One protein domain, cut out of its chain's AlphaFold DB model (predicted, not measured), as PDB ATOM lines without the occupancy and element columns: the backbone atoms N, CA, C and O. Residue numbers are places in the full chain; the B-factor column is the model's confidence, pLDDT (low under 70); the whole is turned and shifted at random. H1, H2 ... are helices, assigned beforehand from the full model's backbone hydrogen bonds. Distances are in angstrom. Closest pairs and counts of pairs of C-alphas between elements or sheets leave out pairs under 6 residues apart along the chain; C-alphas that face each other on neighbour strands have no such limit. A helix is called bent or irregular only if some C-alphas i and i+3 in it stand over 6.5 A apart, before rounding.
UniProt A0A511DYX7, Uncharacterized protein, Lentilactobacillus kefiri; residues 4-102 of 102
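This is residues 4 to 102 of the 102 residues of an uncharacterized protein of Lentilactobacillus kefiri (UniProt A0A511DYX7). Three long helices make an open V: H3, the longest, is one arm, and the helical hairpin of H1 and H2, side by side, is the other. H2 and H3 meet near the point of the V at a tight link, where the beginning of H1 also touches H3, while residues 81 to 102 stick out free and residues 26 to 33 of the long link loop out from the hairpin's other end. The printed part has 99 residues with three named helices in the order H1, H2, H3 and no named strand; the class is all helix. The whole is loose, with a radius of gyration of the C-alphas of 17.8 A, and flat, spanning 52 by 40 by 18 A.

H3, residues 70 to 100, touches H2, residues 39 to 66, with its residues 70 to 77 alone, and H2 touches it with residues 61 to 65 alone. The closest C-alphas of the two are those of Pro 64 and Ala 73, 5.1 A apart. Their lines stand at a steep tilt of 46 degrees, opposite ways. H1, residues 4 to 25, touches H3 with residues 4 to 11 alone, and H3 touches H1 with residues 75 to 80 alone; the closest C-alphas of the two are those of Met 4 and Thr 76, 6.1 A apart. These two run the same way at a steep tilt of 38 degrees, only just steep. H1 and H2 form a helical hairpin: they touch with 25 pairs of C-alphas within 8 A, and run opposite ways at a shallow tilt of 20 degrees. Their closest C-alphas are those of Pro 21 and Asp 43, 5.4 A apart. The helix packing is only just mostly crossed, with 1 of the 3 touching pairs at a shallow tilt. O i to N i+4 pairs are within hydrogen-bond range in 10 of 18 cases in H1, 22 of 24 in H2 and 25 of 27 in H3.

H3 runs 44.4 A, from C-alpha 70 at (44.587, -37.478, -7.516) to C-alpha 100 at (8.472, -12.215, -1.956), with a kink of 25 degrees near residue 77. H3 is neither bent nor irregular, but only just: C-alphas 76 and 79 are 6.2 A apart. H2 is 40.3 A long and only just irregular, with C-alphas 61 and 64 6.7 A apart. H1 begins with C-alpha 4 at (45.485, -24.809, -12.097) and is 34.8 A long. H1 has a kink of 28 degrees near residue 19 and is only just irregular, with C-alphas 18 and 21 6.8 A apart.

The two C-alphas farthest apart are those of Glu 67 and Lys 102, at 52.9 A. The printed part has no cut. The link from H1 to H2, 13 residues, is long; that from H2 to H3, 3 residues, is tight. Without the stretches that stand free, 63 residues span 43 by 15 by 14 A. The mean pLDDT of the printed part is 84.4, with residues 4 to 8 and 101 to 102 under 70.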
ATOM      1  N   MET A   4      46.660 -25.359 -12.780       53.00
ATOM      2  CA  MET A   4      45.485 -24.809 -12.097       53.00
ATOM      3  C   MET A   4      45.089 -23.405 -12.585       53.00
ATOM      4  O   MET A   4      43.915 -23.041 -12.518       53.00
ATOM      5  N   GLY A   5      46.036 -22.624 -13.119       51.53
ATOM      6  CA  GLY A   5      45.755 -21.281 -13.643       51.53
ATOM      7  C   GLY A   5      44.874 -21.262 -14.902       51.53
ATOM      8  O   GLY A   5      44.127 -20.305 -15.109       51.53
ATOM      9  N   ASN A   6      44.896 -22.319 -15.724       61.66
ATOM     10  CA  ASN A   6      44.260 -22.295 -17.049       61.66
ATOM     11  C   ASN A   6      42.766 -22.654 -17.029       61.66
ATOM     12  O   ASN A   6      41.992 -22.073 -17.789       61.66
ATOM     13  N   ILE A   7      42.323 -23.564 -16.154       65.69
ATOM     14  CA  ILE A   7      40.895 -23.923 -16.069       65.69
ATOM     15  C   ILE A   7      40.093 -22.813 -15.393       65.69
ATOM     16  O   ILE A   7      39.037 -22.430 -15.892       65.69
ATOM     17  N   SER A   8      40.596 -22.267 -14.281       63.75
ATOM     18  CA  SER A   8      39.855 -21.263 -13.506       63.75
ATOM     19  C   SER A   8      39.647 -19.958 -14.276       63.75
ATOM     20  O   SER A   8      38.632 -19.295 -14.088       63.75
ATOM     21  N   THR A   9      40.591 -19.585 -15.140       72.00
ATOM     22  CA  THR A   9      40.481 -18.403 -16.005       72.00
ATOM     23  C   THR A   9      39.598 -18.660 -17.221       72.00
ATOM     24  O   THR A   9      38.943 -17.736 -17.696       72.00
ATOM     25  N   SER A  10      39.528 -19.910 -17.692       79.19
ATOM     26  CA  SER A  10      38.785 -20.264 -18.904       79.19
ATOM     27  C   SER A  10      37.314 -20.606 -18.658       79.19
ATOM     28  O   SER A  10      36.467 -20.365 -19.519       79.19
ATOM     29  N   PHE A  11      36.984 -21.136 -17.478       82.88
ATOM     30  CA  PHE A  11      35.623 -21.542 -17.115       82.88
ATOM     31  C   PHE A  11      34.587 -20.402 -17.224       82.88
ATOM     32  O   PHE A  11      33.517 -20.635 -17.791       82.88
ATOM     33  N   PRO A  12      34.876 -19.152 -16.797       84.88
ATOM     34  CA  PRO A  12      33.949 -18.033 -16.968       84.88
ATOM     35  C   PRO A  12      33.578 -17.742 -18.431       84.88
ATOM     36  O   PRO A  12      32.469 -17.275 -18.703       84.88
ATOM     37  N   TYR A  13      34.461 -18.044 -19.392       88.31
ATOM     38  CA  TYR A  13      34.185 -17.795 -20.809       88.31
ATOM     39  C   TYR A  13      33.094 -18.702 -21.373       88.31
ATOM     40  O   TYR A  13      32.424 -18.290 -22.317       88.31
ATOM     41  N   ILE A  14      32.842 -19.873 -20.775       88.88
ATOM     42  CA  ILE A  14      31.696 -20.721 -21.141       88.88
ATOM     43  C   ILE A  14      30.401 -19.913 -21.015       88.88
ATOM     44  O   ILE A  14      29.607 -19.873 -21.954       88.88
ATOM     45  N   PHE A  15      30.211 -19.210 -19.894       89.19
ATOM     46  CA  PHE A  15      29.013 -18.400 -19.667       89.19
ATOM     47  C   PHE A  15      28.933 -17.218 -20.629       89.19
ATOM     48  O   PHE A  15      27.863 -16.937 -21.163       89.19
ATOM     49  N   LEU A  16      30.057 -16.545 -20.880       90.25
ATOM     50  CA  LEU A  16      30.112 -15.397 -21.783       90.25
ATOM     51  C   LEU A  16      29.762 -15.798 -23.222       90.25
ATOM     52  O   LEU A  16      28.891 -15.185 -23.843       90.25
ATOM     53  N   VAL A  17      30.405 -16.845 -23.741       91.81
ATOM     54  CA  VAL A  17      30.199 -17.336 -25.112       91.81
ATOM     55  C   VAL A  17      28.795 -17.913 -25.278       91.81
ATOM     56  O   VAL A  17      28.154 -17.652 -26.298       91.81
ATOM     57  N   ALA A  18      28.287 -18.633 -24.273       90.62
ATOM     58  CA  ALA A  18      26.927 -19.165 -24.284       90.62
ATOM     59  C   ALA A  18      25.863 -18.060 -24.197       90.62
ATOM     60  O   ALA A  18      24.820 -18.172 -24.836       90.62
ATOM     61  N   ALA A  19      26.112 -16.978 -23.452       89.75
ATOM     62  CA  ALA A  19      25.192 -15.843 -23.342       89.75
ATOM     63  C   ALA A  19      25.189 -14.949 -24.594       89.75
ATOM     64  O   ALA A  19      24.189 -14.283 -24.875       89.75
ATOM     65  N   PHE A  20      26.279 -14.941 -25.365       90.19
ATOM     66  CA  PHE A  20      26.443 -14.107 -26.555       90.19
ATOM     67  C   PHE A  20      25.304 -14.202 -27.598       90.19
ATOM     68  O   PHE A  20      24.780 -13.150 -27.984       90.19
ATOM     69  N   PRO A  21      24.844 -15.389 -28.043       89.44
ATOM     70  CA  PRO A  21      23.734 -15.489 -28.997       89.44
ATOM     71  C   PRO A  21      22.420 -14.922 -28.434       89.44
ATOM     72  O   PRO A  21      21.679 -14.225 -29.137       89.44
ATOM     73  N   PHE A  22      22.147 -15.128 -27.141       87.44
ATOM     74  CA  PHE A  22      20.980 -14.547 -26.467       87.44
ATOM     75  C   PHE A  22      21.077 -13.021 -26.385       87.44
ATOM     76  O   PHE A  22      20.103 -12.320 -26.674       87.44
ATOM     77  N   PHE A  23      22.261 -12.503 -26.052       87.44
ATOM     78  CA  PHE A  23      22.545 -11.072 -26.056       87.44
ATOM     79  C   PHE A  23      22.337 -10.470 -27.449       87.44
ATOM     80  O   PHE A  23      21.695  -9.427 -27.583       87.44
ATOM     81  N   LYS A  24      22.794 -11.151 -28.506       85.38
ATOM     82  CA  LYS A  24      22.647 -10.693 -29.892       85.38
ATOM     83  C   LYS A  24      21.181 -10.578 -30.326       85.38
ATOM     84  O   LYS A  24      20.824  -9.627 -31.028       85.38
ATOM     85  N   ARG A  25      20.329 -11.506 -29.883       87.25
ATOM     86  CA  ARG A  25      18.886 -11.539 -30.186       87.25
ATOM     87  C   ARG A  25      18.077 -10.447 -29.473       87.25
ATOM     88  O   ARG A  25      16.988 -10.112 -29.940       87.25
ATOM     89  N   LYS A  26      18.579  -9.861 -28.377       86.06
ATOM     90  CA  LYS A  26      17.913  -8.733 -27.700       86.06
ATOM     91  C   LYS A  26      17.874  -7.497 -28.607       86.06
ATOM     92  O   LYS A  26      18.890  -7.113 -29.181       86.06
ATOM     93  N   LYS A  27      16.694  -6.885 -28.729       80.62
ATOM     94  CA  LYS A  27      16.455  -5.627 -29.459       80.62
ATOM     95  C   LYS A  27      16.411  -4.454 -28.470       80.62
ATOM     96  O   LYS A  27      16.096  -4.673 -27.304       80.62
ATOM     97  N   GLY A  28      16.709  -3.237 -28.932       78.25
ATOM     98  CA  GLY A  28      16.647  -2.020 -28.105       78.25
ATOM     99  C   GLY A  28      17.918  -1.692 -27.310       78.25
ATOM    100  O   GLY A  28      17.846  -0.918 -26.366       78.25
ATOM    101  N   LEU A  29      19.067  -2.273 -27.675       78.81
ATOM    102  CA  LEU A  29      20.381  -1.833 -27.195       78.81
ATOM    103  C   LEU A  29      21.107  -1.070 -28.305       78.81
ATOM    104  O   LEU A  29      21.175  -1.564 -29.432       78.81
ATOM    105  N   GLU A  30      21.692   0.080 -27.975       75.50
ATOM    106  CA  GLU A  30      22.644   0.759 -28.856       75.50
ATOM    107  C   GLU A  30      23.927  -0.074 -28.954       75.50
ATOM    108  O   GLU A  30      24.558  -0.413 -27.951       75.50
ATOM    109  N   ARG A  31      24.294  -0.459 -30.180       78.50
ATOM    110  CA  ARG A  31      25.488  -1.261 -30.472       78.50
ATOM    111  C   ARG A  31      26.414  -0.444 -31.370       78.50
ATOM    112  O   ARG A  31      26.275  -0.530 -32.588       78.50
ATOM    113  N   PRO A  32      27.351   0.337 -30.804       78.31
ATOM    114  CA  PRO A  32      28.266   1.158 -31.598       78.31
ATOM    115  C   PRO A  32      29.235   0.316 -32.442       78.31
ATOM    116  O   PRO A  32      29.814   0.814 -33.401       78.31
ATOM    117  N   PHE A  33      29.394  -0.972 -32.113       77.88
ATOM    118  CA  PHE A  33      30.251  -1.900 -32.838       77.88
ATOM    119  C   PHE A  33      29.595  -3.280 -32.976       77.88
ATOM    120  O   PHE A  33      29.112  -3.859 -32.002       77.88
ATOM    121  N   GLU A  34      29.591  -3.817 -34.198       79.75
ATOM    122  CA  GLU A  34      28.976  -5.101 -34.531       79.75
ATOM    123  C   GLU A  34      29.869  -5.915 -35.479       79.75
ATOM    124  O   GLU A  34      29.953  -5.631 -36.672       79.75
ATOM    125  N   ILE A  35      30.502  -6.967 -34.949       80.50
ATOM    126  CA  ILE A  35      31.311  -7.909 -35.743       80.50
ATOM    127  C   ILE A  35      30.404  -8.874 -36.525       80.50
ATOM    128  O   ILE A  35      30.583  -9.093 -37.723       80.50
ATOM    129  N   TYR A  36      29.397  -9.449 -35.859       79.75
ATOM    130  CA  TYR A  36      28.499 -10.436 -36.464       79.75
ATOM    131  C   TYR A  36      27.226  -9.778 -36.982       79.75
ATOM    132  O   TYR A  36      26.297  -9.541 -36.208       79.75
ATOM    133  N   LYS A  37      27.171  -9.537 -38.296       79.75
ATOM    134  CA  LYS A  37      25.998  -8.960 -38.982       79.75
ATOM    135  C   LYS A  37      24.816  -9.928 -39.083       79.75
ATOM    136  O   LYS A  37      23.666  -9.509 -39.142       79.75
ATOM    137  N   LYS A  38      25.087 -11.238 -39.124       86.88
ATOM    138  CA  LYS A  38      24.058 -12.282 -39.241       86.88
ATOM    139  C   LYS A  38      23.914 -13.042 -37.924       86.88
ATOM    140  O   LYS A  38      24.907 -13.488 -37.356       86.88
ATOM    141  N   LEU A  39      22.669 -13.227 -37.481       84.94
ATOM    142  CA  LEU A  39      22.329 -13.963 -36.255       84.94
ATOM    143  C   LEU A  39      22.839 -15.409 -36.283       84.94
ATOM    144  O   LEU A  39      23.463 -15.846 -35.326       84.94
ATOM    145  N   TRP A  40      22.663 -16.110 -37.406       86.06
ATOM    146  CA  TRP A  40      23.116 -17.497 -37.532       86.06
ATOM    147  C   TRP A  40      24.642 -17.638 -37.433       86.06
ATOM    148  O   TRP A  40      25.115 -18.622 -36.886       86.06
ATOM    149  N   MET A  41      25.419 -16.649 -37.896       89.25
ATOM    150  CA  MET A  41      26.882 -16.682 -37.764       89.25
ATOM    151  C   MET A  41      27.305 -16.581 -36.300       89.25
ATOM    152  O   MET A  41      28.195 -17.310 -35.875       89.25
ATOM    153  N   ALA A  42      26.657 -15.697 -35.532       89.25
ATOM    154  CA  ALA A  42      26.896 -15.585 -34.097       89.25
ATOM    155  C   ALA A  42      26.549 -16.899 -33.381       89.25
ATOM    156  O   ALA A  42      27.350 -17.378 -32.586       89.25
ATOM    157  N   ASP A  43      25.410 -17.511 -33.719       89.94
ATOM    158  CA  ASP A  43      24.988 -18.788 -33.139       89.94
ATOM    159  C   ASP A  43      25.984 -19.919 -33.470       89.94
ATOM    160  O   ASP A  43      26.464 -20.598 -32.564       89.94
ATOM    161  N   THR A  44      26.356 -20.096 -34.744       92.56
ATOM    162  CA  THR A  44      27.292 -21.150 -35.174       92.56
ATOM    163  C   THR A  44      28.663 -20.994 -34.523       92.56
ATOM    164  O   THR A  44      29.213 -21.965 -34.008       92.56
ATOM    165  N   ILE A  45      29.220 -19.780 -34.518       92.94
ATOM    166  CA  ILE A  45      30.554 -19.535 -33.958       92.94
ATOM    167  C   ILE A  45      30.539 -19.723 -32.442       92.94
ATOM    168  O   ILE A  45      31.431 -20.380 -31.911       92.94
ATOM    169  N   SER A  46      29.506 -19.232 -31.748       92.88
ATOM    170  CA  SER A  46      29.344 -19.477 -30.313       92.88
ATOM    171  C   SER A  46      29.284 -20.968 -29.989       92.88
ATOM    172  O   SER A  46      29.937 -21.393 -29.040       92.88
ATOM    173  N   VAL A  47      28.567 -21.777 -30.778       94.56
ATOM    174  CA  VAL A  47      28.514 -23.237 -30.583       94.56
ATOM    175  C   VAL A  47      29.889 -23.879 -30.780       94.56
ATOM    176  O   VAL A  47      30.308 -24.671 -29.940       94.56
ATOM    177  N   ILE A  48      30.618 -23.520 -31.841       96.00
ATOM    178  CA  ILE A  48      31.962 -24.063 -32.103       96.00
ATOM    179  C   ILE A  48      32.917 -23.722 -30.955       96.00
ATOM    180  O   ILE A  48      33.582 -24.607 -30.417       96.00
ATOM    181  N   VAL A  49      32.961 -22.453 -30.543       94.31
ATOM    182  CA  VAL A  49      33.826 -22.003 -29.443       94.31
ATOM    183  C   VAL A  49      33.446 -22.698 -28.135       94.31
ATOM    184  O   VAL A  49      34.328 -23.117 -27.389       94.31
ATOM    185  N   LEU A  50      32.150 -22.881 -27.872       93.94
ATOM    186  CA  LEU A  50      31.669 -23.586 -26.686       93.94
ATOM    187  C   LEU A  50      32.142 -25.047 -26.659       93.94
ATOM    188  O   LEU A  50      32.600 -25.509 -25.616       93.94
ATOM    189  N   ILE A  51      32.089 -25.754 -27.793       94.88
ATOM    190  CA  ILE A  51      32.598 -27.131 -27.908       94.88
ATOM    191  C   ILE A  51      34.094 -27.176 -27.588       94.88
ATOM    192  O   ILE A  51      34.518 -28.004 -26.785       94.88
ATOM    193  N   VAL A  52      34.886 -26.267 -28.168       93.62
ATOM    194  CA  VAL A  52      36.339 -26.205 -27.932       93.62
ATOM    195  C   VAL A  52      36.653 -25.915 -26.463       93.62
ATOM    196  O   VAL A  52      37.511 -26.578 -25.883       93.62
ATOM    197  N   LEU A  53      35.940 -24.973 -25.837       91.31
ATOM    198  CA  LEU A  53      36.120 -24.646 -24.419       91.31
ATOM    199  C   LEU A  53      35.775 -25.828 -23.511       91.31
ATOM    200  O   LEU A  53      36.561 -26.164 -22.627       91.31
ATOM    201  N   ILE A  54      34.627 -26.473 -23.735       90.62
ATOM    202  CA  ILE A  54      34.201 -27.634 -22.942       90.62
ATOM    203  C   ILE A  54      35.191 -28.786 -23.115       90.62
ATOM    204  O   ILE A  54      35.590 -29.389 -22.122       90.62
ATOM    205  N   ALA A  55      35.627 -29.066 -24.344       90.75
ATOM    206  CA  ALA A  55      36.609 -30.111 -24.616       90.75
ATOM    207  C   ALA A  55      37.959 -29.814 -23.947       90.75
ATOM    208  O   ALA A  55      38.518 -30.691 -23.293       90.75
ATOM    209  N   GLY A  56      38.464 -28.581 -24.052       88.06
ATOM    210  CA  GLY A  56      39.735 -28.185 -23.442       88.06
ATOM    211  C   GLY A  56      39.704 -28.254 -21.914       88.06
ATOM    212  O   GLY A  56      40.606 -28.823 -21.295       88.06
ATOM    213  N   ILE A  57      38.639 -27.735 -21.296       86.62
ATOM    214  CA  ILE A  57      38.454 -27.788 -19.838       86.62
ATOM    215  C   ILE A  57      38.258 -29.235 -19.374       86.62
ATOM    216  O   ILE A  57      38.880 -29.652 -18.398       86.62
ATOM    217  N   GLY A  58      37.448 -30.017 -20.094       86.69
ATOM    218  CA  GLY A  58      37.203 -31.428 -19.804       86.69
ATOM    219  C   GLY A  58      38.477 -32.266 -19.872       86.69
ATOM    220  O   GLY A  58      38.774 -33.001 -18.935       86.69
ATOM    221  N   PHE A  59      39.282 -32.099 -20.924       86.69
ATOM    222  CA  PHE A  59      40.574 -32.777 -21.045       86.69
ATOM    223  C   PHE A  59      41.516 -32.406 -19.899       86.69
ATOM    224  O   PHE A  59      42.105 -33.284 -19.278       86.69
ATOM    225  N   THR A  60      41.602 -31.119 -19.559       83.94
ATOM    226  CA  THR A  60      42.477 -30.653 -18.473       83.94
ATOM    227  C   THR A  60      42.030 -31.183 -17.102       83.94
ATOM    228  O   THR A  60      42.865 -31.393 -16.228       83.94
ATOM    229  N   ALA A  61      40.734 -31.454 -16.909       83.19
ATOM    230  CA  ALA A  61      40.219 -32.087 -15.694       83.19
ATOM    231  C   ALA A  61      40.450 -33.611 -15.656       83.19
ATOM    232  O   ALA A  61      40.665 -34.167 -14.580       83.19
ATOM    233  N   ILE A  62      40.410 -34.287 -16.810       85.06
ATOM    234  CA  ILE A  62      40.593 -35.746 -16.920       85.06
ATOM    235  C   ILE A  62      42.078 -36.132 -16.888       85.06
ATOM    236  O   ILE A  62      42.428 -37.166 -16.327       85.06
ATOM    237  N   TYR A  63      42.958 -35.308 -17.454       86.25
ATOM    238  CA  TYR A  63      44.385 -35.603 -17.593       86.25
ATOM    239  C   TYR A  63      45.080 -36.007 -16.273       86.25
ATOM    240  O   TYR A  63      45.706 -37.065 -16.253       86.25
ATOM    241  N   PRO A  64      44.911 -35.291 -15.139       85.75
ATOM    242  CA  PRO A  64      45.537 -35.682 -13.870       85.75
ATOM    243  C   PRO A  64      45.023 -37.026 -13.328       85.75
ATOM    244  O   PRO A  64      45.749 -37.738 -12.643       85.75
ATOM    245  N   ILE A  65      43.780 -37.401 -13.659       85.81
ATOM    246  CA  ILE A  65      43.198 -38.700 -13.283       85.81
ATOM    247  C   ILE A  65      43.905 -39.829 -14.042       85.81
ATOM    248  O   ILE A  65      44.185 -40.875 -13.460       85.81
ATOM    249  N   LEU A  66      44.217 -39.608 -15.324       88.56
ATOM    250  CA  LEU A  66      44.952 -40.565 -16.155       88.56
ATOM    251  C   LEU A  66      46.407 -40.736 -15.695       88.56
ATOM    252  O   LEU A  66      46.949 -41.831 -15.807       88.56
ATOM    253  N   GLU A  67      47.021 -39.685 -15.148       89.31
ATOM    254  CA  GLU A  67      48.371 -39.732 -14.563       89.31
ATOM    255  C   GLU A  67      48.402 -40.245 -13.112       89.31
ATOM    256  O   GLU A  67      49.463 -40.274 -12.489       89.31
ATOM    257  N   HIS A  68      47.257 -40.656 -12.556       87.19
ATOM    258  CA  HIS A  68      47.103 -41.038 -11.147       87.19
ATOM    259  C   HIS A  68      47.499 -39.937 -10.137       87.19
ATOM    260  O   HIS A  68      47.701 -40.220  -8.953       87.19
ATOM    261  N   ASP A  69      47.542 -38.670 -10.563       86.50
ATOM    262  CA  ASP A  69      47.716 -37.508  -9.689       86.50
ATOM    263  C   ASP A  69      46.356 -37.034  -9.159       86.50
ATOM    264  O   ASP A  69      45.738 -36.064  -9.620       86.50
ATOM    265  N   TYR A  70      45.876 -37.752  -8.145       84.38
ATOM    266  CA  TYR A  70      44.587 -37.478  -7.516       84.38
ATOM    267  C   TYR A  70      44.553 -36.154  -6.745       84.38
ATOM    268  O   TYR A  70      43.480 -35.566  -6.601       84.38
ATOM    269  N   VAL A  71      45.699 -35.662  -6.260       84.88
ATOM    270  CA  VAL A  71      45.765 -34.390  -5.524       84.88
ATOM    271  C   VAL A  71      45.499 -33.241  -6.489       84.88
ATOM    272  O   VAL A  71      44.628 -32.404  -6.233       84.88
ATOM    273  N   THR A  72      46.184 -33.231  -7.632       82.50
ATOM    274  CA  THR A  72      45.957 -32.229  -8.678       82.50
ATOM    275  C   THR A  72      44.564 -32.366  -9.285       82.50
ATOM    276  O   THR A  72      43.894 -31.349  -9.487       82.50
ATOM    277  N   ALA A  73      44.077 -33.591  -9.519       82.31
ATOM    278  CA  ALA A  73      42.714 -33.827 -10.005       82.31
ATOM    279  C   ALA A  73      41.660 -33.212  -9.069       82.31
ATOM    280  O   ALA A  73      40.772 -32.484  -9.517       82.31
ATOM    281  N   PHE A  74      41.792 -33.453  -7.760       84.94
ATOM    282  CA  PHE A  74      40.864 -32.938  -6.756       84.94
ATOM    283  C   PHE A  74      40.809 -31.411  -6.778       84.94
ATOM    284  O   PHE A  74      39.731 -30.840  -6.944       84.94
ATOM    285  N   TRP A  75      41.963 -30.745  -6.689       80.75
ATOM    286  CA  TRP A  75      42.042 -29.280  -6.700       80.75
ATOM    287  C   TRP A  75      41.527 -28.655  -8.001       80.75
ATOM    288  O   TRP A  75      40.957 -27.563  -7.991       80.75
ATOM    289  N   THR A  76      41.689 -29.364  -9.113       79.81
ATOM    290  CA  THR A  76      41.244 -28.924 -10.435       79.81
ATOM    291  C   THR A  76      39.721 -28.968 -10.582       79.81
ATOM    292  O   THR A  76      39.121 -28.063 -11.163       79.81
ATOM    293  N   ILE A  77      39.084 -30.000 -10.030       82.44
ATOM    294  CA  ILE A  77      37.638 -30.234 -10.140       82.44
ATOM    295  C   ILE A  77      36.863 -29.485  -9.047       82.44
ATOM    296  O   ILE A  77      35.779 -28.956  -9.306       82.44
ATOM    297  N   ILE A  78      37.414 -29.395  -7.832       85.31
ATOM    298  CA  ILE A  78      36.711 -28.808  -6.683       85.31
ATOM    299  C   ILE A  78      36.450 -27.309  -6.855       85.31
ATOM    300  O   ILE A  78      35.404 -26.829  -6.426       85.31
ATOM    301  N   GLY A  79      37.352 -26.576  -7.520       79.69
ATOM    302  CA  GLY A  79      37.214 -25.134  -7.741       79.69
ATOM    303  C   GLY A  79      35.909 -24.775  -8.466       79.69
ATOM    304  O   GLY A  79      35.054 -24.111  -7.874       79.69
ATOM    305  N   PRO A  80      35.701 -25.241  -9.713       80.88
ATOM    306  CA  PRO A  80      34.466 -24.994 -10.458       80.88
ATOM    307  C   PRO A  80      33.194 -25.451  -9.729       80.88
ATOM    308  O   PRO A  80      32.184 -24.749  -9.770       80.88
ATOM    309  N   ILE A  81      33.239 -26.589  -9.025       85.62
ATOM    310  CA  ILE A  81      32.087 -27.112  -8.271       85.62
ATOM    311  C   ILE A  81      31.739 -26.194  -7.095       85.62
ATOM    312  O   ILE A  81      30.576 -25.828  -6.924       85.62
ATOM    313  N   PHE A  82      32.734 -25.789  -6.303       87.44
ATOM    314  CA  PHE A  82      32.539 -24.924  -5.142       87.44
ATOM    315  C   PHE A  82      32.000 -23.547  -5.544       87.44
ATOM    316  O   PHE A  82      30.992 -23.088  -5.001       87.44
ATOM    317  N   PHE A  83      32.611 -22.908  -6.546       84.62
ATOM    318  CA  PHE A  83      32.125 -21.623  -7.055       84.62
ATOM    319  C   PHE A  83      30.737 -21.744  -7.695       84.62
ATOM    320  O   PHE A  83      29.901 -20.859  -7.503       84.62
ATOM    321  N   GLY A  84      30.452 -22.849  -8.392       86.38
ATOM    322  CA  GLY A  84      29.122 -23.145  -8.925       86.38
ATOM    323  C   GLY A  84      28.061 -23.275  -7.829       86.38
ATOM    324  O   GLY A  84      26.982 -22.690  -7.946       86.38
ATOM    325  N   ALA A  85      28.376 -23.968  -6.732       91.56
ATOM    326  CA  ALA A  85      27.479 -24.119  -5.587       91.56
ATOM    327  C   ALA A  85      27.186 -22.773  -4.903       91.56
ATOM    328  O   ALA A  85      26.026 -22.470  -4.614       91.56
ATOM    329  N   ILE A  86      28.209 -21.934  -4.702       92.12
ATOM    330  CA  ILE A  86      28.037 -20.577  -4.161       92.12
ATOM    331  C   ILE A  86      27.161 -19.733  -5.089       92.12
ATOM    332  O   ILE A  86      26.196 -19.120  -4.631       92.12
ATOM    333  N   ALA A  87      27.455 -19.715  -6.392       88.31
ATOM    334  CA  ALA A  87      26.672 -18.961  -7.369       88.31
ATOM    335  C   ALA A  87      25.195 -19.391  -7.367       88.31
ATOM    336  O   ALA A  87      24.296 -18.547  -7.385       88.31
ATOM    337  N   TRP A  88      24.934 -20.698  -7.271       90.38
ATOM    338  CA  TRP A  88      23.579 -21.227  -7.161       90.38
ATOM    339  C   TRP A  88      22.890 -20.824  -5.854       90.38
ATOM    340  O   TRP A  88      21.721 -20.440  -5.881       90.38
ATOM    341  N   ALA A  89      23.601 -20.828  -4.722       93.62
ATOM    342  CA  ALA A  89      23.061 -20.361  -3.445       93.62
ATOM    343  C   ALA A  89      22.649 -18.878  -3.500       93.62
ATOM    344  O   ALA A  89      21.550 -18.525  -3.061       93.62
ATOM    345  N   PHE A  90      23.478 -18.016  -4.104       92.75
ATOM    346  CA  PHE A  90      23.140 -16.608  -4.341       92.75
ATOM    347  C   PHE A  90      21.912 -16.452  -5.241       92.75
ATOM    348  O   PHE A  90      21.007 -15.679  -4.913       92.75
ATOM    349  N   LEU A  91      21.847 -17.211  -6.340       90.06
ATOM    350  CA  LEU A  91      20.699 -17.199  -7.243       90.06
ATOM    351  C   LEU A  91      19.422 -17.634  -6.514       90.06
ATOM    352  O   LEU A  91      18.413 -16.938  -6.580       90.06
ATOM    353  N   ALA A  92      19.474 -18.735  -5.762       92.50
ATOM    354  CA  ALA A  92      18.343 -19.245  -4.994       92.50
ATOM    355  C   ALA A  92      17.852 -18.229  -3.951       92.50
ATOM    356  O   ALA A  92      16.644 -18.029  -3.798       92.50
ATOM    357  N   TYR A  93      18.773 -17.549  -3.265       93.94
ATOM    358  CA  TYR A  93      18.437 -16.478  -2.330       93.94
ATOM    359  C   TYR A  93      17.760 -15.293  -3.035       93.94
ATOM    360  O   TYR A  93      16.698 -14.831  -2.602       93.94
ATOM    361  N   GLN A  94      18.319 -14.827  -4.155       91.25
ATOM    362  CA  GLN A  94      17.770 -13.702  -4.911       91.25
ATOM    363  C   GLN A  94      16.399 -14.028  -5.518       91.25
ATOM    364  O   GLN A  94      15.488 -13.203  -5.437       91.25
ATOM    365  N   SER A  95      16.213 -15.227  -6.076       89.25
ATOM    366  CA  SER A  95      14.929 -15.674  -6.630       89.25
ATOM    367  C   SER A  95      13.833 -15.714  -5.564       89.25
ATOM    368  O   SER A  95      12.721 -15.258  -5.822       89.25
ATOM    369  N   ARG A  96      14.145 -16.176  -4.343       87.62
ATOM    370  CA  ARG A  96      13.200 -16.140  -3.210       87.62
ATOM    371  C   ARG A  96      12.856 -14.707  -2.802       87.62
ATOM    372  O   ARG A  96      11.691 -14.418  -2.544       87.62
ATOM    373  N   LYS A  97      13.839 -13.799  -2.779       84.62
ATOM    374  CA  LYS A  97      13.612 -12.375  -2.482       84.62
ATOM    375  C   LYS A  97      12.725 -11.704  -3.538       84.62
ATOM    376  O   LYS A  97      11.813 -10.971  -3.178       84.62
ATOM    377  N   LEU A  98      12.960 -11.978  -4.822       83.19
ATOM    378  CA  LEU A  98      12.146 -11.458  -5.930       83.19
ATOM    379  C   LEU A  98      10.708 -11.991  -5.895       83.19
ATOM    380  O   LEU A  98       9.784 -11.231  -6.157       83.19
ATOM    381  N   ALA A  99      10.512 -13.264  -5.539       77.00
ATOM    382  CA  ALA A  99       9.182 -13.857  -5.391       77.00
ATOM    383  C   ALA A  99       8.397 -13.291  -4.196       77.00
ATOM    384  O   ALA A  99       7.176 -13.281  -4.233       77.00
ATOM    385  N   LYS A 100       9.087 -12.817  -3.151       71.25
ATOM    386  CA  LYS A 100       8.472 -12.215  -1.956       71.25
ATOM    387  C   LYS A 100       8.162 -10.715  -2.109       71.25
ATOM    388  O   LYS A 100       7.412 -10.176  -1.308       71.25
ATOM    389  N   ASN A 101       8.767 -10.057  -3.103       61.22
ATOM    390  CA  ASN A 101       8.576  -8.636  -3.434       61.22
ATOM    391  C   ASN A 101       7.621  -8.407  -4.628       61.22
ATOM    392  O   ASN A 101       7.490  -7.270  -5.081       61.22
ATOM    393  N   LYS A 102       7.012  -9.470  -5.163       50.34
ATOM    394  CA  LYS A 102       5.866  -9.409  -6.079       50.34
ATOM    395  C   LYS A 102       4.588  -9.649  -5.293       50.34
ATOM    396  O   LYS A 102       3.573  -9.048  -5.695       50.34
TER     397      LYS A 102